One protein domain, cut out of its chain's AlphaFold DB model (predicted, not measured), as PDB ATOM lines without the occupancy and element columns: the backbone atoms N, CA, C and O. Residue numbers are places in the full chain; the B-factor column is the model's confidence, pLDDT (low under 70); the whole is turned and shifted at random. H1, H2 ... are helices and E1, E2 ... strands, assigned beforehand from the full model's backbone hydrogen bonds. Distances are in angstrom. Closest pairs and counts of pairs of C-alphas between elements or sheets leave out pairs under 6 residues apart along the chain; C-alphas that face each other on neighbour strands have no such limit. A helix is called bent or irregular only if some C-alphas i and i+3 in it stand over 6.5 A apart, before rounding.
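AT A GLANCE: This is residues 27 to 173 of the 179 residues of an uncharacterized protein of Chloroflexi bacterium RBG_13_48_10 (UniProt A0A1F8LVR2). One strongly twisted sheet of eight strands forms a wall: E8, E4, E5, E6 and E7 stand side by side, and E2 extends it from E7, with the short strands E1 and E3 on its two sides. H1 covers E6 on one face; H3 is on the same face, near E2, and H2 only grazes the sheet, while the long link of residues 54 to 74 reaches out toward one end of the longest axis. The printed part has 147 residues, with three named helices and eight named strands in the order H1 H2 E1 E2 E3 H3 E4 E5 E6 E7 E8. The branched sheet is antiparallel but for the parallel pair E2 and E7, and the class is mixed, helices and strands. The whole is compact, with a radius of gyration of the C-alphas of 15.2 A and spans of 46 by 32 by 31 A.

HOW THE PARTS SIT: Begin at E7, residues 148 to 156, which bends by 54 degrees at residue 151. On one side of it find E6, residues 138 to 145, with N 141 and O 153 2.9 A apart; then come E5, residues 126 to 133, with N 130 and O 140 2.8 A apart, and E4, residues 104 to 111, with N 129 and O 107 2.8 A apart. E4 to E7 form a meander, each strand the antiparallel neighbour of the one before. E5 lies on one side of E4, and on the other side, beside residues 107 to 111 of E4, is its antiparallel neighbour, the edge strand E8, residues 167 to 172, with N 168 and O 110 2.9 A apart. On the other side of E7 is E2, residues 75 to 82, which bends by 58 degrees at residue 79; N 82 and O 152 are 2.8 A apart. Its antiparallel neighbours are E1, residues 50 to 53, with N 76 and O 52 2.8 A apart, and E3, residues 87 to 90, with N 79 and O 89 2.8 A apart; these three are a second meander. H1, residues 27 to 36, is 7.3 A over the sheet, over E6 and only just along the strands, at 27 degrees on the local plane. H1 and H2, residues 40 to 45, form a helical hairpin and touch, closest at the C-alphas of Val 34 and Leu 43, 6.0 A. In both, every O i to N i+4 pair is within hydrogen-bond range; in the irregular H3, residues 91 to 96, with C-alphas 92 and 95 7.4 A apart, 0 of 2 are, beside 2 of 3 O i to N i+3 pairs.

IN THESE COORDINATES: Find C-alpha 27 at (-36.734, -21.452, 23.383), where H1 begins its 14.4 A. E7 starts at C-alpha 148, (-40.608, -18.005, 17.460), and spans 23.6 A; E6 spans 23.2 A, E5 22.2 A, E2 20.3 A and E4 20.0 A. E8 ends at C-alpha 172, (-33.710, -35.041, 18.243).

THE WHOLE: The two C-alphas farthest apart are those of Asp 69 and Ser 173, 47.2 A. The links E1 to E2, 21 residues, and E4 to E5, 14 residues, are long. The printed part has no cut, and no printed residue is under 70 in pLDDT.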
ATOM      1  N   GLU A  27     -35.657 -21.961  24.230       97.19
ATOM      2  CA  GLU A  27     -36.734 -21.452  23.383       97.19
ATOM      3  C   GLU A  27     -37.415 -22.553  22.553       97.19
ATOM      4  O   GLU A  27     -38.603 -22.451  22.259       97.19
ATOM      5  N   LEU A  28     -36.687 -23.608  22.165       98.00
ATOM      6  CA  LEU A  28     -37.289 -24.750  21.467       98.00
ATOM      7  C   LEU A  28     -38.040 -25.644  22.449       98.00
ATOM      8  O   LEU A  28     -39.133 -26.105  22.138       98.00
ATOM      9  N   ASP A  29     -37.474 -25.848  23.637       97.44
ATOM     10  CA  ASP A  29     -38.071 -26.673  24.686       97.44
ATOM     11  C   ASP A  29     -39.390 -26.066  25.198       97.44
ATOM     12  O   ASP A  29     -40.338 -26.802  25.467       97.44
ATOM     13  N   GLU A  30     -39.493 -24.732  25.254       97.38
ATOM     14  CA  GLU A  30     -40.751 -24.022  25.532       97.38
ATOM     15  C   GLU A  30     -41.814 -24.300  24.458       97.38
ATOM     16  O   GLU A  30     -42.947 -24.652  24.791       97.38
ATOM     17  N   ILE A  31     -41.453 -24.197  23.172       98.06
ATOM     18  CA  ILE A  31     -42.377 -24.489  22.062       98.06
ATOM     19  C   ILE A  31     -42.828 -25.950  22.110       98.06
ATOM     20  O   ILE A  31     -44.020 -26.222  21.979       98.06
ATOM     21  N   ILE A  32     -41.896 -26.885  22.317       97.38
ATOM     22  CA  ILE A  32     -42.200 -28.317  22.428       97.38
ATOM     23  C   ILE A  32     -43.201 -28.552  23.557       97.38
ATOM     24  O   ILE A  32     -44.205 -29.222  23.335       97.38
ATOM     25  N   LEU A  33     -42.958 -27.988  24.743       96.12
ATOM     26  CA  LEU A  33     -43.841 -28.161  25.893       96.12
ATOM     27  C   LEU A  33     -45.259 -27.664  25.592       96.12
ATOM     28  O   LEU A  33     -46.214 -28.424  25.723       96.12
ATOM     29  N   VAL A  34     -45.380 -26.423  25.117       97.25
ATOM     30  CA  VAL A  34     -46.668 -25.790  24.794       97.25
ATOM     31  C   VAL A  34     -47.455 -26.591  23.752       97.25
ATOM     32  O   VAL A  34     -48.668 -26.761  23.883       97.25
ATOM     33  N   VAL A  35     -46.771 -27.103  22.725       96.94
ATOM     34  CA  VAL A  35     -47.385 -27.912  21.663       96.94
ATOM     35  C   VAL A  35     -47.839 -29.271  22.197       96.94
ATOM     36  O   VAL A  35     -48.972 -29.672  21.941       96.94
ATOM     37  N   MET A  36     -46.994 -29.955  22.973       94.75
ATOM     38  CA  MET A  36     -47.313 -31.269  23.545       94.75
ATOM     39  C   MET A  36     -48.415 -31.204  24.613       94.75
ATOM     40  O   MET A  36     -49.150 -32.173  24.791       94.75
ATOM     41  N   GLU A  37     -48.555 -30.077  25.315       95.44
ATOM     42  CA  GLU A  37     -49.635 -29.838  26.286       95.44
ATOM     43  C   GLU A  37     -50.955 -29.403  25.628       95.44
ATOM     44  O   GLU A  37     -51.987 -29.340  26.301       95.44
ATOM     45  N   GLY A  38     -50.945 -29.097  24.325       95.25
ATOM     46  CA  GLY A  38     -52.110 -28.560  23.623       95.25
ATOM     47  C   GLY A  38     -52.510 -27.157  24.099       95.25
ATOM     48  O   GLY A  38     -53.673 -26.773  23.957       95.25
ATOM     49  N   ASP A  39     -51.580 -26.376  24.665       97.12
ATOM     50  CA  ASP A  39     -51.850 -25.003  25.101       97.12
ATOM     51  C   ASP A  39     -51.922 -24.065  23.890       97.12
ATOM     52  O   ASP A  39     -50.954 -23.418  23.485       97.12
ATOM     53  N   THR A  40     -53.116 -23.954  23.309       96.50
ATOM     54  CA  THR A  40     -53.365 -23.069  22.166       96.50
ATOM     55  C   THR A  40     -53.053 -21.604  22.489       96.50
ATOM     56  O   THR A  40     -52.636 -20.856  21.603       96.50
ATOM     57  N   THR A  41     -53.240 -21.167  23.740       96.81
ATOM     58  CA  THR A  41     -52.999 -19.767  24.123       96.81
ATOM     59  C   THR A  41     -51.502 -19.488  24.182       96.81
ATOM     60  O   THR A  41     -51.041 -18.524  23.567       96.81
ATOM     61  N   GLY A  42     -50.740 -20.362  24.842       97.38
ATOM     62  CA  GLY A  42     -49.278 -20.337  24.828       97.38
ATOM     63  C   GLY A  42     -48.725 -20.407  23.406       97.38
ATOM     64  O   GLY A  42     -47.872 -19.601  23.032       97.38
ATOM     65  N   LEU A  43     -49.282 -21.284  22.563       97.69
ATOM     66  CA  LEU A  43     -48.826 -21.465  21.185       97.69
ATOM     67  C   LEU A  43     -48.960 -20.175  20.377       97.69
ATOM     68  O   LEU A  43     -48.028 -19.770  19.680       97.69
ATOM     69  N   ARG A  44     -50.100 -19.485  20.510       97.75
ATOM     70  CA  ARG A  44     -50.343 -18.203  19.833       97.75
ATOM     71  C   ARG A  44     -49.347 -17.125  20.255       97.75
ATOM     72  O   ARG A  44     -48.943 -16.315  19.421       97.75
ATOM     73  N   LEU A  45     -48.929 -17.120  21.522       97.75
ATOM     74  CA  LEU A  45     -47.927 -16.178  22.026       97.75
ATOM     75  C   LEU A  45     -46.530 -16.440  21.453       97.75
ATOM     76  O   LEU A  45     -45.721 -15.515  21.441       97.75
ATOM     77  N   LEU A  46     -46.248 -17.645  20.954       98.38
ATOM     78  CA  LEU A  46     -44.961 -18.029  20.361       98.38
ATOM     79  C   LEU A  46     -44.878 -17.751  18.850       98.38
ATOM     80  O   LEU A  46     -43.798 -17.863  18.265       98.38
ATOM     81  N   ILE A  47     -45.975 -17.321  18.220       98.56
ATOM     82  CA  ILE A  47     -46.004 -16.959  16.799       98.56
ATOM     83  C   ILE A  47     -45.310 -15.615  16.568       98.56
ATOM     84  O   ILE A  47     -45.559 -14.619  17.253       98.56
ATOM     85  N   ARG A  48     -44.483 -15.566  15.527       98.31
ATOM     86  CA  ARG A  48     -44.029 -14.333  14.892       98.31
ATOM     87  C   ARG A  48     -44.681 -14.229  13.525       98.31
ATOM     88  O   ARG A  48     -44.320 -14.954  12.607       98.31
ATOM     89  N   TYR A  49     -45.616 -13.297  13.410       98.12
ATOM     90  CA  TYR A  49     -46.325 -13.050  12.163       98.12
ATOM     91  C   TYR A  49     -45.391 -12.508  11.082       98.12
ATOM     92  O   TYR A  49     -44.554 -11.635  11.333       98.12
ATOM     93  N   THR A  50     -45.591 -13.004   9.870       96.94
ATOM     94  CA  THR A  50     -44.996 -12.491   8.643       96.94
ATOM     95  C   THR A  50     -45.721 -11.216   8.234       96.94
ATOM     96  O   THR A  50     -46.949 -11.197   8.142       96.94
ATOM     97  N   GLN A  51     -44.963 -10.146   7.993       96.44
ATOM     98  CA  GLN A  51     -45.480  -8.924   7.382       96.44
ATOM     99  C   GLN A  51     -45.323  -9.030   5.871       96.44
ATOM    100  O   GLN A  51     -44.206  -9.156   5.375       96.44
ATOM    101  N   THR A  52     -46.435  -8.968   5.155       95.56
ATOM    102  CA  THR A  52     -46.465  -9.017   3.690       95.56
ATOM    103  C   THR A  52     -47.606  -8.145   3.172       95.56
ATOM    104  O   THR A  52     -48.304  -7.498   3.957       95.56
ATOM    105  N   THR A  53     -47.793  -8.088   1.863       95.88
ATOM    106  CA  THR A  53     -48.904  -7.385   1.233       95.88
ATOM    107  C   THR A  53     -49.957  -8.363   0.730       95.88
ATOM    108  O   THR A  53     -49.650  -9.468   0.281       95.88
ATOM    109  N   CYS A  54     -51.225  -7.967   0.830       96.00
ATOM    110  CA  CYS A  54     -52.310  -8.773   0.298       96.00
ATOM    111  C   CYS A  54     -52.462  -8.600  -1.222       96.00
ATOM    112  O   CYS A  54     -52.097  -7.556  -1.775       96.00
ATOM    113  N   THR A  55     -53.056  -9.596  -1.882       95.25
ATOM    114  CA  THR A  55     -53.372  -9.553  -3.317       95.25
ATOM    115  C   THR A  55     -54.768 -10.085  -3.649       95.25
ATOM    116  O   THR A  55     -55.291 -10.970  -2.972       95.25
ATOM    117  N   PHE A  56     -55.382  -9.580  -4.716       94.62
ATOM    118  CA  PHE A  56     -56.557 -10.160  -5.373       94.62
ATOM    119  C   PHE A  56     -56.175 -11.156  -6.478       94.62
ATOM    120  O   PHE A  56     -57.048 -11.829  -7.024       94.62
ATOM    121  N   ALA A  57     -54.891 -11.266  -6.835       91.06
ATOM    122  CA  ALA A  57     -54.435 -12.178  -7.878       91.06
ATOM    123  C   ALA A  57     -54.653 -13.643  -7.477       91.06
ATOM    124  O   ALA A  57     -54.374 -14.044  -6.347       91.06
ATOM    125  N   GLU A  58     -55.137 -14.462  -8.412       85.25
ATOM    126  CA  GLU A  58     -55.284 -15.907  -8.220       85.25
ATOM    127  C   GLU A  58     -53.962 -16.654  -8.415       85.25
ATOM    128  O   GLU A  58     -53.179 -16.331  -9.307       85.25
ATOM    129  N   GLY A  59     -53.728 -17.677  -7.590       79.75
ATOM    130  CA  GLY A  59     -52.527 -18.507  -7.655       79.75
ATOM    131  C   GLY A  59     -52.358 -19.390  -6.420       79.75
ATOM    132  O   GLY A  59     -52.632 -18.958  -5.302       79.75
ATOM    133  N   LEU A  60     -51.898 -20.625  -6.632       76.38
ATOM    134  CA  LEU A  60     -51.533 -21.538  -5.546       76.38
ATOM    135  C   LEU A  60     -50.268 -21.026  -4.851       76.38
ATOM    136  O   LEU A  60     -49.311 -20.648  -5.528       76.38
ATOM    137  N   GLY A  61     -50.270 -21.002  -3.519       76.19
ATOM    138  CA  GLY A  61     -49.133 -20.560  -2.710       76.19
ATOM    139  C   GLY A  61     -48.769 -19.079  -2.863       76.19
ATOM    140  O   GLY A  61     -47.686 -18.688  -2.445       76.19
ATOM    141  N   GLY A  62     -49.632 -18.256  -3.473       81.44
ATOM    142  CA  GLY A  62     -49.399 -16.815  -3.621       81.44
ATOM    143  C   GLY A  62     -49.486 -16.049  -2.290       81.44
ATOM    144  O   GLY A  62     -49.789 -16.652  -1.266       81.44
ATOM    145  N   PRO A  63     -49.247 -14.726  -2.279       87.56
ATOM    146  CA  PRO A  63     -49.433 -13.881  -1.095       87.56
ATOM    147  C   PRO A  63     -50.862 -13.978  -0.517       87.56
ATOM    148  O   PRO A  63     -51.789 -14.394  -1.222       87.56
ATOM    149  N   PRO A  64     -51.089 -13.579   0.748       92.69
ATOM    150  CA  PRO A  64     -52.415 -13.640   1.358       92.69
ATOM    151  C   PRO A  64     -53.445 -12.819   0.574       92.69
ATOM    152  O   PRO A  64     -53.147 -11.759   0.028       92.69
ATOM    153  N   LYS A  65     -54.694 -13.284   0.550       93.81
ATOM    154  CA  LYS A  65     -55.769 -12.588  -0.165       93.81
ATOM    155  C   LYS A  65     -56.187 -11.306   0.538       93.81
ATOM    156  O   LYS A  65     -56.276 -11.295   1.767       93.81
ATOM    157  N   CYS A  66     -56.463 -10.251  -0.227       96.19
ATOM    158  CA  CYS A  66     -57.107  -9.045   0.300       96.19
ATOM    159  C   CYS A  66     -58.570  -9.327   0.676       96.19
ATOM    160  O   CYS A  66     -59.239 -10.135   0.028       96.19
ATOM    161  N   LEU A  67     -59.065  -8.660   1.719       95.62
ATOM    162  CA  LEU A  67     -60.498  -8.605   2.026       95.62
ATOM    163  C   LEU A  67     -61.224  -7.695   1.020       95.62
ATOM    164  O   LEU A  67     -60.591  -6.876   0.357       95.62
ATOM    165  N   GLU A  68     -62.553  -7.813   0.923       93.31
ATOM    166  CA  GLU A  68     -63.367  -7.049  -0.045       93.31
ATOM    167  C   GLU A  68     -63.186  -5.524   0.075       93.31
ATOM    168  O   GLU A  68     -63.193  -4.825  -0.936       93.31
ATOM    169  N   ASP A  69     -62.966  -5.026   1.296       94.94
ATOM    170  CA  ASP A  69     -62.793  -3.598   1.593       94.94
ATOM    171  C   ASP A  69     -61.316  -3.141   1.625       94.94
ATOM    172  O   ASP A  69     -61.023  -1.982   1.934       94.94
ATOM    173  N   GLU A  70     -60.362  -4.029   1.329       97.19
ATOM    174  CA  GLU A  70     -58.932  -3.706   1.298       97.19
ATOM    175  C   GLU A  70     -58.459  -3.319  -0.107       97.19
ATOM    176  O   GLU A  70     -59.009  -3.727  -1.125       97.19
ATOM    177  N   GLN A  71     -57.395  -2.521  -0.176       97.38
ATOM    178  CA  GLN A  71     -56.735  -2.226  -1.449       97.38
ATOM    179  C   GLN A  71     -55.661  -3.281  -1.733       97.38
ATOM    180  O   GLN A  71     -54.983  -3.743  -0.814       97.38
ATOM    181  N   GLU A  72     -55.461  -3.616  -3.010       97.12
ATOM    182  CA  GLU A  72     -54.312  -4.413  -3.459       97.12
ATOM    183  C   GLU A  72     -53.012  -3.844  -2.869       97.12
ATOM    184  O   GLU A  72     -52.790  -2.628  -2.898       97.12
ATOM    185  N   GLY A  73     -52.147  -4.705  -2.337       96.19
ATOM    186  CA  GLY A  73     -50.890  -4.269  -1.740       96.19
ATOM    187  C   GLY A  73     -51.004  -3.800  -0.282       96.19
ATOM    188  O   GLY A  73     -50.007  -3.335   0.273       96.19
ATOM    189  N   THR A  74     -52.179  -3.900   0.353       97.81
ATOM    190  CA  THR A  74     -52.346  -3.519   1.767       97.81
ATOM    191  C   THR A  74     -51.444  -4.381   2.660       97.81
ATOM    192  O   THR A  74     -51.481  -5.608   2.540       97.81
ATOM    193  N   PRO A  75     -50.639  -3.781   3.562       97.06
ATOM    194  CA  PRO A  75     -49.827  -4.535   4.510       97.06
ATOM    195  C   PRO A  75     -50.690  -5.336   5.486       97.06
ATOM    196  O   PRO A  75     -51.601  -4.788   6.109       97.06
ATOM    197  N   VAL A  76     -50.365  -6.614   5.661       97.50
ATOM    198  CA  VAL A  76     -51.055  -7.541   6.564       97.50
ATOM    199  C   VAL A  76     -50.051  -8.363   7.372       97.50
ATOM    200  O   VAL A  76     -48.935  -8.633   6.930       97.50
ATOM    201  N   GLU A  77     -50.462  -8.768   8.573       98.00
ATOM    202  CA  GLU A  77     -49.720  -9.694   9.434       98.00
ATOM    203  C   GLU A  77     -50.365 -11.084   9.363       98.00
ATOM    204  O   GLU A  77     -51.554 -11.230   9.670       98.00
ATOM    205  N   VAL A  78     -49.592 -12.102   8.982       97.75
ATOM    206  CA  VAL A  78     -50.095 -13.466   8.748       97.75
ATOM    207  C   VAL A  78     -49.202 -14.546   9.355       97.75
ATOM    208  O   VAL A  78     -47.996 -14.364   9.492       97.75
ATOM    209  N   LEU A  79     -49.801 -15.675   9.727       97.81
ATOM    210  CA  LEU A  79     -49.127 -16.946   9.959       97.81
ATOM    211  C   LEU A  79     -49.259 -17.782   8.676       97.81
ATOM    212  O   LEU A  79     -50.380 -18.173   8.333       97.81
ATOM    213  N   PRO A  80     -48.158 -18.039   7.958       96.75
ATOM    214  CA  PRO A  80     -48.163 -18.917   6.798       96.75
ATOM    215  C   PRO A  80     -48.364 -20.375   7.212       96.75
ATOM    216  O   PRO A  80     -47.856 -20.821   8.244       96.75
ATOM    217  N   PHE A  81     -49.055 -21.117   6.357       95.12
ATOM    218  CA  PHE A  81     -49.175 -22.564   6.389       95.12
ATOM    219  C   PHE A  81     -48.818 -23.115   5.016       95.12
ATOM    220  O   PHE A  81     -49.435 -22.739   4.021       95.12
ATOM    221  N   LEU A  82     -47.871 -24.041   4.943       91.50
ATOM    222  CA  LEU A  82     -47.554 -24.734   3.698       91.50
ATOM    223  C   LEU A  82     -48.183 -26.123   3.719       91.50
ATOM    224  O   LEU A  82     -48.335 -26.762   4.754       91.50
ATOM    225  N   GLY A  83     -48.611 -26.557   2.549       87.62
ATOM    226  CA  GLY A  83     -49.271 -27.826   2.286       87.62
ATOM    227  C   GLY A  83     -49.357 -27.973   0.768       87.62
ATOM    228  O   GLY A  83     -48.515 -27.405   0.072       87.62
ATOM    229  N   PRO A  84     -50.383 -28.635   0.214       83.00
ATOM    230  CA  PRO A  84     -50.495 -28.801  -1.234       83.00
ATOM    231  C   PRO A  84     -50.674 -27.468  -1.977       83.00
ATOM    232  O   PRO A  84     -50.160 -27.302  -3.076       83.00
ATOM    233  N   GLU A  85     -51.388 -26.516  -1.367       83.75
ATOM    234  CA  GLU A  85     -51.748 -25.240  -2.002       83.75
ATOM    235  C   GLU A  85     -51.271 -24.001  -1.228       83.75
ATOM    236  O   GLU A  85     -51.335 -22.899  -1.766       83.75
ATOM    237  N   GLY A  86     -50.760 -24.174  -0.003       89.56
ATOM    238  CA  GLY A  86     -50.412 -23.073   0.902       89.56
ATOM    239  C   GLY A  86     -51.629 -22.248   1.351       89.56
ATOM    240  O   GLY A  86     -52.620 -22.115   0.639       89.56
ATOM    241  N   HIS A  87     -51.600 -21.705   2.563       92.06
ATOM    242  CA  HIS A  87     -52.603 -20.746   3.030       92.06
ATOM    243  C   HIS A  87     -52.045 -19.868   4.149       92.06
ATOM    244  O   HIS A  87     -50.932 -20.066   4.627       92.06
ATOM    245  N   PHE A  88     -52.829 -18.881   4.576       95.31
ATOM    246  CA  PHE A  88     -52.439 -17.931   5.608       95.31
ATOM    247  C   PHE A  88     -53.570 -17.758   6.609       95.31
ATOM    248  O   PHE A  88     -54.735 -17.661   6.221       95.31
ATOM    249  N   ILE A  89     -53.216 -17.639   7.884       96.31
ATOM    250  CA  ILE A  89     -54.118 -17.142   8.921       96.31
ATOM    251  C   ILE A  89     -53.697 -15.714   9.242       96.31
ATOM    252  O   ILE A  89     -52.553 -15.475   9.626       96.31
ATOM    253  N   ARG A  90     -54.596 -14.741   9.091       97.31
ATOM    254  CA  ARG A  90     -54.302 -13.368   9.514       97.31
ATOM    255  C   ARG A  90     -54.227 -13.308  11.031       97.31
ATOM    256  O   ARG A  90     -54.977 -13.980  11.732       97.31
ATOM    257  N   LYS A  91     -53.380 -12.424  11.549       97.69
ATOM    258  CA  LYS A  91     -53.281 -12.162  12.989       97.69
ATOM    259  C   LYS A  91     -54.622 -11.792  13.621       97.69
ATOM    260  O   LYS A  91     -54.889 -12.198  14.742       97.69
ATOM    261  N   ALA A  92     -55.468 -11.058  12.896       96.06
ATOM    262  CA  ALA A  92     -56.812 -10.704  13.352       96.06
ATOM    263  C   ALA A  92     -57.748 -11.920  13.499       96.06
ATOM    264  O   ALA A  92     -58.691 -11.865  14.280       96.06
ATOM    265  N   ASP A  93     -57.462 -13.016  12.794       96.75
ATOM    266  CA  ASP A  93     -58.284 -14.229  12.760       96.75
ATOM    267  C   ASP A  93     -57.705 -15.368  13.616       96.75
ATOM    268  O   ASP A  93     -58.316 -16.433  13.718       96.75
ATOM    269  N   ILE A  94     -56.543 -15.165  14.253       96.31
ATOM    270  CA  ILE A  94     -55.841 -16.223  14.997       96.31
ATOM    271  C   ILE A  94     -56.669 -16.781  16.160       96.31
ATOM    272  O   ILE A  94     -56.516 -17.942  16.533       96.31
ATOM    273  N   ASP A  95     -57.583 -15.987  16.721       95.81
ATOM    274  CA  ASP A  95     -58.420 -16.435  17.831       95.81
ATOM    275  C   ASP A  95     -59.402 -17.543  17.430       95.81
ATOM    276  O   ASP A  95     -59.775 -18.361  18.277       95.81
ATOM    277  N   ASN A  96     -59.733 -17.629  16.137       95.75
ATOM    278  CA  ASN A  96     -60.557 -18.691  15.559       95.75
ATOM    279  C   ASN A  96     -59.756 -19.971  15.256       95.75
ATOM    280  O   ASN A  96     -60.347 -21.020  15.003       95.75
ATOM    281  N   TRP A  97     -58.421 -19.906  15.265       95.31
ATOM    282  CA  TRP A  97     -57.562 -21.058  15.005       95.31
ATOM    283  C   TRP A  97     -57.405 -21.916  16.261       95.31
ATOM    284  O   TRP A  97     -56.957 -21.442  17.304       95.31
ATOM    285  N   THR A  98     -57.736 -23.201  16.165       94.00
ATOM    286  CA  THR A  98     -57.713 -24.146  17.295       94.00
ATOM    287  C   THR A  98     -56.312 -24.630  17.677       94.00
ATOM    288  O   THR A  98     -56.181 -25.434  18.593       94.00
ATOM    289  N   GLY A  99     -55.263 -24.146  17.008       94.12
ATOM    290  CA  GLY A  99     -53.889 -24.581  17.237       94.12
ATOM    291  C   GLY A  99     -53.521 -25.822  16.430       94.12
ATOM    292  O   GLY A  99     -54.077 -26.077  15.359       94.12
ATOM    293  N   VAL A 100     -52.560 -26.580  16.954       94.19
ATOM    294  CA  VAL A 100     -52.121 -27.864  16.401       94.19
ATOM    295  C   VAL A 100     -52.440 -28.967  17.401       94.19
ATOM    296  O   VAL A 100     -52.246 -28.789  18.601       94.19
ATOM    297  N   GLU A 101     -52.938 -30.095  16.910       93.12
ATOM    298  CA  GLU A 101     -53.150 -31.297  17.713       93.12
ATOM    299  C   GLU A 101     -52.068 -32.302  17.333       93.12
ATOM    300  O   GLU A 101     -51.982 -32.716  16.175       93.12
ATOM    301  N   VAL A 102     -51.209 -32.644  18.292       93.81
ATOM    302  CA  VAL A 102     -50.087 -33.560  18.086       93.81
ATOM    303  C   VAL A 102     -50.160 -34.725  19.061       93.81
ATOM    304  O   VAL A 102     -50.627 -34.575  20.187       93.81
ATOM    305  N   SER A 103     -49.676 -35.884  18.635       91.62
ATOM    306  CA  SER A 103     -49.517 -37.060  19.494       91.62
ATOM    307  C   SER A 103     -48.079 -37.223  19.975       91.62
ATOM    308  O   SER A 103     -47.854 -37.668  21.098       91.62
ATOM    309  N   GLU A 104     -47.101 -36.846  19.149       91.50
ATOM    310  CA  GLU A 104     -45.698 -37.153  19.408       91.50
ATOM    311  C   GLU A 104     -44.753 -36.140  18.750       91.50
ATOM    312  O   GLU A 104     -44.980 -35.711  17.616       91.50
ATOM    313  N   LEU A 105     -43.654 -35.799  19.434       94.12
ATOM    314  CA  LEU A 105     -42.515 -35.098  18.841       94.12
ATOM    315  C   LEU A 105     -41.613 -36.099  18.110       94.12
ATOM    316  O   LEU A 105     -40.878 -36.843  18.745       94.12
ATOM    317  N   TYR A 106     -41.614 -36.078  16.784       93.75
ATOM    318  CA  TYR A 106     -40.886 -37.044  15.963       93.75
ATOM    319  C   TYR A 106     -39.410 -36.689  15.759       93.75
ATOM    320  O   TYR A 106     -38.541 -37.561  15.802       93.75
ATOM    321  N   ALA A 107     -39.115 -35.414  15.497       96.06
ATOM    322  CA  ALA A 107     -37.753 -34.952  15.259       96.06
ATOM    323  C   ALA A 107     -37.607 -33.455  15.533       96.06
ATOM    324  O   ALA A 107     -38.550 -32.679  15.384       96.06
ATOM    325  N   VAL A 108     -36.384 -33.043  15.853       97.69
ATOM    326  CA  VAL A 108     -35.980 -31.635  15.875       97.69
ATOM    327  C   VAL A 108     -34.643 -31.512  15.173       97.69
ATOM    328  O   VAL A 108     -33.704 -32.241  15.499       97.69
ATOM    329  N   TYR A 109     -34.534 -30.589  14.226       97.88
ATOM    330  CA  TYR A 109     -33.300 -30.402  13.470       97.88
ATOM    331  C   TYR A 109     -33.035 -28.944  13.113       97.88
ATOM    332  O   TYR A 109     -33.947 -28.120  13.046       97.88
ATOM    333  N   GLN A 110     -31.760 -28.638  12.875       98.44
ATOM    334  CA  GLN A 110     -31.331 -27.369  12.302       98.44
ATOM    335  C   GLN A 110     -31.564 -27.382  10.788       98.44
ATOM    336  O   GLN A 110     -31.093 -28.287  10.087       98.44
ATOM    337  N   VAL A 111     -32.272 -26.369  10.294       98.12
ATOM    338  CA  VAL A 111     -32.692 -26.257   8.894       98.12
ATOM    339  C   VAL A 111     -31.514 -25.839   8.014       98.12
ATOM    340  O   VAL A 111     -30.749 -24.934   8.346       98.12
ATOM    341  N   SER A 112     -31.363 -26.513   6.877       97.75
ATOM    342  CA  SER A 112     -30.323 -26.237   5.885       97.75
ATOM    343  C   SER A 112     -30.529 -24.907   5.170       97.75
ATOM    344  O   SER A 112     -31.645 -24.494   4.846       97.75
ATOM    345  N   GLU A 113     -29.419 -24.254   4.822       94.56
ATOM    346  CA  GLU A 113     -29.473 -23.039   4.015       94.56
ATOM    347  C   GLU A 113     -30.034 -23.277   2.604       94.56
ATOM    348  O   GLU A 113     -30.561 -22.349   1.995       94.56
ATOM    349  N   ALA A 114     -29.985 -24.520   2.117       92.69
ATOM    350  CA  ALA A 114     -30.525 -24.913   0.817       92.69
ATOM    351  C   ALA A 114     -32.063 -24.958   0.770       92.69
ATOM    352  O   ALA A 114     -32.628 -24.961  -0.325       92.69
ATOM    353  N   VAL A 115     -32.738 -24.990   1.926       94.00
ATOM    354  CA  VAL A 115     -34.205 -24.972   1.986       94.00
ATOM    355  C   VAL A 115     -34.717 -23.659   1.404       94.00
ATOM    356  O   VAL A 115     -34.238 -22.577   1.763       94.00
ATOM    357  N   TYR A 116     -35.691 -23.771   0.500       90.44
ATOM    358  CA  TYR A 116     -36.357 -22.622  -0.096       90.44
ATOM    359  C   TYR A 116     -36.979 -21.735   0.984       90.44
ATOM    360  O   TYR A 116     -37.535 -22.214   1.968       90.44
ATOM    361  N   SER A 117     -36.878 -20.427   0.791       93.06
ATOM    362  CA  SER A 117     -37.502 -19.433   1.649       93.06
ATOM    363  C   SER A 117     -37.754 -18.188   0.824       93.06
ATOM    364  O   SER A 117     -36.877 -17.750   0.075       93.06
ATOM    365  N   ASP A 118     -38.914 -17.585   1.029       91.19
ATOM    366  CA  ASP A 118     -39.225 -16.253   0.529       91.19
ATOM    367  C   ASP A 118     -39.828 -15.394   1.651       91.19
ATOM    368  O   ASP A 118     -39.787 -15.761   2.829       91.19
ATOM    369  N   GLU A 119     -40.315 -14.207   1.295       89.25
ATOM    370  CA  GLU A 119     -40.922 -13.265   2.236       89.25
ATOM    371  C   GLU A 119     -42.283 -13.720   2.785       89.25
ATOM    372  O   GLU A 119     -42.641 -13.327   3.890       89.25
ATOM    373  N   ASN A 120     -43.016 -14.563   2.056       89.62
ATOM    374  CA  ASN A 120     -44.323 -15.098   2.435       89.62
ATOM    375  C   ASN A 120     -44.202 -16.418   3.211       89.62
ATOM    376  O   ASN A 120     -45.011 -16.667   4.103       89.62
ATOM    377  N   TYR A 121     -43.179 -17.223   2.917       92.31
ATOM    378  CA  TYR A 121     -42.861 -18.498   3.565       92.31
ATOM    379  C   TYR A 121     -41.417 -18.471   4.098       92.31
ATOM    380  O   TYR A 121     -40.494 -19.033   3.491       92.31
ATOM    381  N   PRO A 122     -41.175 -17.768   5.220       95.00
ATOM    382  CA  PRO A 122     -39.858 -17.717   5.831       95.00
ATOM    383  C   PRO A 122     -39.492 -19.067   6.463       95.00
ATOM    384  O   PRO A 122     -40.173 -19.543   7.368       95.00
ATOM    385  N   LYS A 123     -38.349 -19.643   6.074       95.44
ATOM    386  CA  LYS A 123     -37.831 -20.865   6.716       95.44
ATOM    387  C   LYS A 123     -37.416 -20.638   8.175       95.44
ATOM    388  O   LYS A 123     -36.973 -19.543   8.545       95.44
ATOM    389  N   GLY A 124     -37.473 -21.682   8.993       97.50
ATOM    390  CA  GLY A 124     -36.900 -21.672  10.336       97.50
ATOM    391  C   GLY A 124     -35.367 -21.717  10.326       97.50
ATOM    392  O   GLY A 124     -34.741 -22.047   9.324       97.50
ATOM    393  N   GLU A 125     -34.765 -21.390  11.466       98.31
ATOM    394  CA  GLU A 125     -33.427 -21.868  11.852       98.31
ATOM    395  C   GLU A 125     -33.507 -23.326  12.336       98.31
ATOM    396  O   GLU A 125     -32.585 -24.116  12.127       98.31
ATOM    397  N   TYR A 126     -34.641 -23.683  12.945       98.62
ATOM    398  CA  TYR A 126     -34.976 -25.021  13.406       98.62
ATOM    399  C   TYR A 126     -36.342 -25.449  12.878       98.62
ATOM    400  O   TYR A 126     -37.215 -24.616  12.637       98.62
ATOM    401  N   ALA A 127     -36.521 -26.757  12.741       98.25
ATOM    402  CA  ALA A 127     -37.788 -27.385  12.417       98.25
ATOM    403  C   ALA A 127     -38.119 -28.424  13.491       98.25
ATOM    404  O   ALA A 127     -37.279 -29.262  13.833       98.25
ATOM    405  N   LEU A 128     -39.334 -28.339  14.033       98.06
ATOM    406  CA  LEU A 128     -39.869 -29.279  15.016       98.06
ATOM    407  C   LEU A 128     -40.960 -30.084  14.321       98.06
ATOM    408  O   LEU A 128     -41.990 -29.522  13.955       98.06
ATOM    409  N   VAL A 129     -40.717 -31.372  14.112       96.88
ATOM    410  CA  VAL A 129     -41.624 -32.273  13.400       96.88
ATOM    411  C   VAL A 129     -42.426 -33.063  14.416       96.88
ATOM    412  O   VAL A 129     -41.855 -33.760  15.254       96.88
ATOM    413  N   PHE A 130     -43.742 -32.992  14.302       95.31
ATOM    414  CA  PHE A 130     -44.685 -33.702  15.147       95.31
ATOM    415  C   PHE A 130     -45.539 -34.655  14.318       95.31
ATOM    416  O   PHE A 130     -45.941 -34.330  13.198       95.31
ATOM    417  N   ILE A 131     -45.856 -35.814  14.885       93.19
ATOM    418  CA  ILE A 131     -46.909 -36.689  14.366       93.19
ATOM    419  C   ILE A 131     -48.228 -36.178  14.939       93.19
ATOM    420  O   ILE A 131     -48.344 -35.968  16.147       93.19
ATOM    421  N   THR A 132     -49.224 -35.958  14.083       91.00
ATOM    422  CA  THR A 132     -50.556 -35.543  14.545       91.00
ATOM    423  C   THR A 132     -51.426 -36.752  14.823       91.00
ATOM    424  O   THR A 132     -51.887 -36.943  15.943       91.00
ATOM    425  N   ASP A 133     -51.544 -37.632  13.836       82.62
ATOM    426  CA  ASP A 133     -52.320 -38.859  13.920       82.62
ATOM    427  C   ASP A 133     -51.582 -39.968  13.144       82.62
ATOM    428  O   ASP A 133     -51.440 -39.872  11.916       82.62
ATOM    429  N   PRO A 134     -51.084 -41.016  13.830       71.81
ATOM    430  CA  PRO A 134     -50.343 -42.096  13.184       71.81
ATOM    431  C   PRO A 134     -51.221 -42.943  12.251       71.81
ATOM    432  O   PRO A 134     -50.702 -43.542  11.308       71.81
ATOM    433  N   GLU A 135     -52.543 -42.977  12.455       80.75
ATOM    434  CA  GLU A 135     -53.469 -43.682  11.562       80.75
ATOM    435  C   GLU A 135     -53.726 -42.882  10.283       80.75
ATOM    436  O   GLU A 135     -53.815 -43.458   9.195       80.75
ATOM    437  N   LYS A 136     -53.810 -41.550  10.396       76.56
ATOM    438  CA  LYS A 136     -54.021 -40.650   9.247       76.56
ATOM    439  C   LYS A 136     -52.740 -40.283   8.505       76.56
ATOM    440  O   LYS A 136     -52.821 -39.623   7.471       76.56
ATOM    441  N   GLN A 137     -51.587 -40.736   8.996       80.44
ATOM    442  CA  GLN A 137     -50.286 -40.508   8.374       80.44
ATOM    443  C   GLN A 137     -50.011 -39.022   8.113       80.44
ATOM    444  O   GLN A 137     -49.572 -38.638   7.030       80.44
ATOM    445  N   SER A 138     -50.333 -38.180   9.090       89.62
ATOM    446  CA  SER A 138     -50.156 -36.736   8.992       89.62
ATOM    447  C   SER A 138     -49.123 -36.244   9.993       89.62
ATOM    448  O   SER A 138     -49.008 -36.750  11.115       89.62
ATOM    449  N   SER A 139     -48.379 -35.229   9.574       93.69
ATOM    450  CA  SER A 139     -47.401 -34.552  10.410       93.69
ATOM    451  C   SER A 139     -47.564 -33.046  10.319       93.69
ATOM    452  O   SER A 139     -48.103 -32.507   9.351       93.69
ATOM    453  N   ILE A 140     -47.095 -32.368  11.356       95.94
ATOM    454  CA  ILE A 140     -46.961 -30.919  11.365       95.94
ATOM    455  C   ILE A 140     -45.503 -30.594  11.648       95.94
ATOM    456  O   ILE A 140     -44.925 -31.114  12.599       95.94
ATOM    457  N   THR A 141     -44.927 -29.706  10.846       97.31
ATOM    458  CA  THR A 141     -43.605 -29.142  11.109       97.31
ATOM    459  C   THR A 141     -43.752 -27.681  11.489       97.31
ATOM    460  O   THR A 141     -44.326 -26.892  10.744       97.31
ATOM    461  N   LEU A 142     -43.215 -27.300  12.643       98.31
ATOM    462  CA  LEU A 142     -43.123 -25.902  13.044       98.31
ATOM    463  C   LEU A 142     -41.753 -25.359  12.639       98.31
ATOM    464  O   LEU A 142     -40.727 -25.833  13.132       98.31
ATOM    465  N   GLN A 143     -41.740 -24.353  11.766       98.31
ATOM    466  CA  GLN A 143     -40.539 -23.607  11.399       98.31
ATOM    467  C   GLN A 143     -40.277 -22.538  12.462       98.31
ATOM    468  O   GLN A 143     -41.097 -21.641  12.677       98.31
ATOM    469  N   VAL A 144     -39.129 -22.620  13.134       98.62
ATOM    470  CA  VAL A 144     -38.778 -21.762  14.271       98.62
ATOM    471  C   VAL A 144     -37.551 -20.927  13.950       98.62
ATOM    472  O   VAL A 144     -36.498 -21.457  13.604       98.62
ATOM    473  N   ARG A 145     -37.661 -19.606  14.102       97.94
ATOM    474  CA  ARG A 145     -36.558 -18.651  13.925       97.94
ATOM    475  C   ARG A 145     -36.484 -17.741  15.143       97.94
ATOM    476  O   ARG A 145     -37.493 -17.127  15.512       97.94
ATOM    477  N   GLN A 146     -35.304 -17.640  15.763       97.06
ATOM    478  CA  GLN A 146     -35.084 -16.824  16.963       97.06
ATOM    479  C   GLN A 146     -36.151 -17.094  18.049       97.06
ATOM    480  O   GLN A 146     -36.808 -16.164  18.530       97.06
ATOM    481  N   GLY A 147     -36.401 -18.375  18.339       97.44
ATOM    482  CA  GLY A 147     -37.346 -18.814  19.373       97.44
ATOM    483  C   GLY A 147     -38.823 -18.516  19.096       97.44
ATOM    484  O   GLY A 147     -39.619 -18.463  20.028       97.44
ATOM    485  N   ARG A 148     -39.209 -18.252  17.841       98.50
ATOM    486  CA  ARG A 148     -40.608 -18.005  17.460       98.50
ATOM    487  C   ARG A 148     -41.007 -18.831  16.254       98.50
ATOM    488  O   ARG A 148     -40.205 -18.984  15.333       98.50
ATOM    489  N   ILE A 149     -42.255 -19.280  16.240       98.56
ATOM    490  CA  ILE A 149     -42.854 -19.980  15.103       98.56
ATOM    491  C   ILE A 149     -43.114 -18.951  14.007       98.56
ATOM    492  O   ILE A 149     -43.834 -17.978  14.236       98.56
ATOM    493  N   VAL A 150     -42.507 -19.143  12.841       98.06
ATOM    494  CA  VAL A 150     -42.640 -18.230  11.694       98.06
ATOM    495  C   VAL A 150     -43.531 -18.792  10.592       98.06
ATOM    496  O   VAL A 150     -44.030 -18.025   9.777       98.06
ATOM    497  N   HIS A 151     -43.735 -20.111  10.566       95.38
ATOM    498  CA  HIS A 151     -44.486 -20.824   9.534       95.38
ATOM    499  C   HIS A 151     -44.753 -22.272   9.999       95.38
ATOM    500  O   HIS A 151     -43.984 -22.830  10.785       95.38
ATOM    501  N   ILE A 152     -45.875 -22.853   9.571       97.38
ATOM    502  CA  ILE A 152     -46.281 -24.240   9.826       97.38
ATOM    503  C   ILE A 152     -46.380 -25.030   8.509       97.38
ATOM    504  O   ILE A 152     -47.091 -24.621   7.596       97.38
ATOM    505  N   ASP A 153     -45.733 -26.190   8.410       95.25
ATOM    506  CA  ASP A 153     -45.903 -27.118   7.285       95.25
ATOM    507  C   ASP A 153     -46.846 -28.261   7.673       95.25
ATOM    508  O   ASP A 153     -46.657 -28.906   8.704       95.25
ATOM    509  N   ASN A 154     -47.831 -28.552   6.825       93.00
ATOM    510  CA  ASN A 154     -48.664 -29.746   6.917       93.00
ATOM    511  C   ASN A 154     -48.058 -30.834   6.028       93.00
ATOM    512  O   ASN A 154     -48.111 -30.748   4.796       93.00
ATOM    513  N   GLY A 155     -47.472 -31.844   6.661       88.94
ATOM    514  CA  GLY A 155     -46.904 -33.004   5.993       88.94
ATOM    515  C   GLY A 155     -47.922 -34.129   5.818       88.94
ATOM    516  O   GLY A 155     -48.835 -34.313   6.628       88.94
ATOM    517  N   TYR A 156     -47.725 -34.905   4.755       85.94
ATOM    518  CA  TYR A 156     -48.454 -36.142   4.489       85.94
ATOM    519  C   TYR A 156     -47.466 -37.297   4.372       85.94
ATOM    520  O   TYR A 156     -46.359 -37.122   3.866       85.94
ATOM    521  N   GLY A 157     -47.909 -38.480   4.780       83.56
ATOM    522  CA  GLY A 157     -47.116 -39.699   4.757       83.56
ATOM    523  C   GLY A 157     -46.612 -40.086   6.144       83.56
ATOM    524  O   GLY A 157     -46.363 -39.247   7.012       83.56
ATOM    525  N   TYR A 158     -46.486 -41.396   6.347       81.62
ATOM    526  CA  TYR A 158     -45.947 -41.976   7.568       81.62
ATOM    527  C   TYR A 158     -44.890 -43.038   7.234       81.62
ATOM    528  O   TYR A 158     -45.188 -43.965   6.471       81.62
ATOM    529  N   PRO A 159     -43.684 -42.957   7.821       85.31
ATOM    530  CA  PRO A 159     -43.234 -41.902   8.736       85.31
ATOM    531  C   PRO A 159     -43.100 -40.532   8.037       85.31
ATOM    532  O   PRO A 159     -43.035 -40.499   6.807       85.31
ATOM    533  N   PRO A 160     -43.045 -39.412   8.787       89.88
ATOM    534  CA  PRO A 160     -42.796 -38.101   8.197       89.88
ATOM    535  C   PRO A 160     -41.513 -38.105   7.354       89.88
ATOM    536  O   PRO A 160     -40.442 -38.488   7.838       89.88
ATOM    537  N   GLU A 161     -41.616 -37.673   6.096       89.81
ATOM    538  CA  GLU A 161     -40.466 -37.557   5.200       89.81
ATOM    539  C   GLU A 161     -39.675 -36.283   5.518       89.81
ATOM    540  O   GLU A 161     -40.183 -35.169   5.404       89.81
ATOM    541  N   ILE A 162     -38.409 -36.447   5.910       93.38
ATOM    542  CA  ILE A 162     -37.474 -35.342   6.145       93.38
ATOM    543  C   ILE A 162     -36.338 -35.480   5.123       93.38
ATOM    544  O   ILE A 162     -35.459 -36.329   5.312       93.38
ATOM    545  N   PRO A 163     -36.340 -34.689   4.033       93.31
ATOM    546  CA  PRO A 163     -35.271 -34.727   3.040       93.31
ATOM    547  C   PRO A 163     -33.920 -34.422   3.690       93.31
ATOM    548  O   PRO A 163     -33.789 -33.461   4.452       93.31
ATOM    549  N   ALA A 164     -32.902 -35.238   3.412       94.25
ATOM    550  CA  ALA A 164     -31.598 -35.118   4.065       94.25
ATOM    551  C   ALA A 164     -30.921 -33.768   3.762       94.25
ATOM    552  O   ALA A 164     -30.222 -33.217   4.607       94.25
ATOM    553  N   GLU A 165     -31.172 -33.208   2.582       95.44
ATOM    554  CA  GLU A 165     -30.708 -31.890   2.154       95.44
ATOM    555  C   GLU A 165     -31.307 -30.730   2.965       95.44
ATOM    556  O   GLU A 165     -30.716 -29.646   2.995       95.44
ATOM    557  N   ASN A 166     -32.435 -30.958   3.650       95.56
ATOM    558  CA  ASN A 166     -33.085 -29.969   4.507       95.56
ATOM    559  C   ASN A 166     -32.465 -29.917   5.911       95.56
ATOM    560  O   ASN A 166     -32.784 -29.005   6.676       95.56
ATOM    561  N   VAL A 167     -31.580 -30.860   6.251       97.50
ATOM    562  CA  VAL A 167     -31.053 -31.057   7.605       97.50
ATOM    563  C   VAL A 167     -29.561 -30.740   7.662       97.50
ATOM    564  O   VAL A 167     -28.752 -31.374   6.989       97.50
ATOM    565  N   VAL A 168     -29.175 -29.796   8.523       97.69
ATOM    566  CA  VAL A 168     -27.763 -29.605   8.907       97.69
ATOM    567  C   VAL A 168     -27.369 -30.630   9.964       97.69
ATOM    568  O   VAL A 168     -26.352 -31.310   9.840       97.69
ATOM    569  N   MET A 169     -28.186 -30.744  11.014       96.56
ATOM    570  CA  MET A 169     -28.007 -31.705  12.099       96.56
ATOM    571  C   MET A 169     -29.315 -31.935  12.855       96.56
ATOM    572  O   MET A 169     -30.137 -31.026  12.967       96.56
ATOM    573  N   TYR A 170     -29.473 -33.131  13.419       96.75
ATOM    574  CA  TYR A 170     -30.562 -33.448  14.341       96.75
ATOM    575  C   TYR A 170     -30.180 -33.072  15.776       96.75
ATOM    576  O   TYR A 170     -29.094 -33.413  16.244       96.75
ATOM    577  N   LEU A 171     -31.096 -32.396  16.466       95.31
ATOM    578  CA  LEU A 171     -31.095 -32.248  17.924       95.31
ATOM    579  C   LEU A 171     -31.854 -33.413  18.569       95.31
ATOM    580  O   LEU A 171     -31.427 -33.949  19.586       95.31
ATOM    581  N   ILE A 172     -32.947 -33.833  17.925       94.19
ATOM    582  CA  ILE A 172     -33.710 -35.041  18.243       94.19
ATOM    583  C   ILE A 172     -33.915 -35.795  16.928       94.19
ATOM    584  O   ILE A 172     -34.502 -35.263  15.984       94.19
ATOM    585  N   SER A 173     -33.383 -37.013  16.848       90.69
ATOM    586  CA  SER A 173     -33.455 -37.843  15.643       90.69
ATOM    587  C   SER A 173     -34.787 -38.598  15.542       90.69
ATOM    588  O   SER A 173     -35.292 -39.050  16.572       90.69
TER     589      SER A 173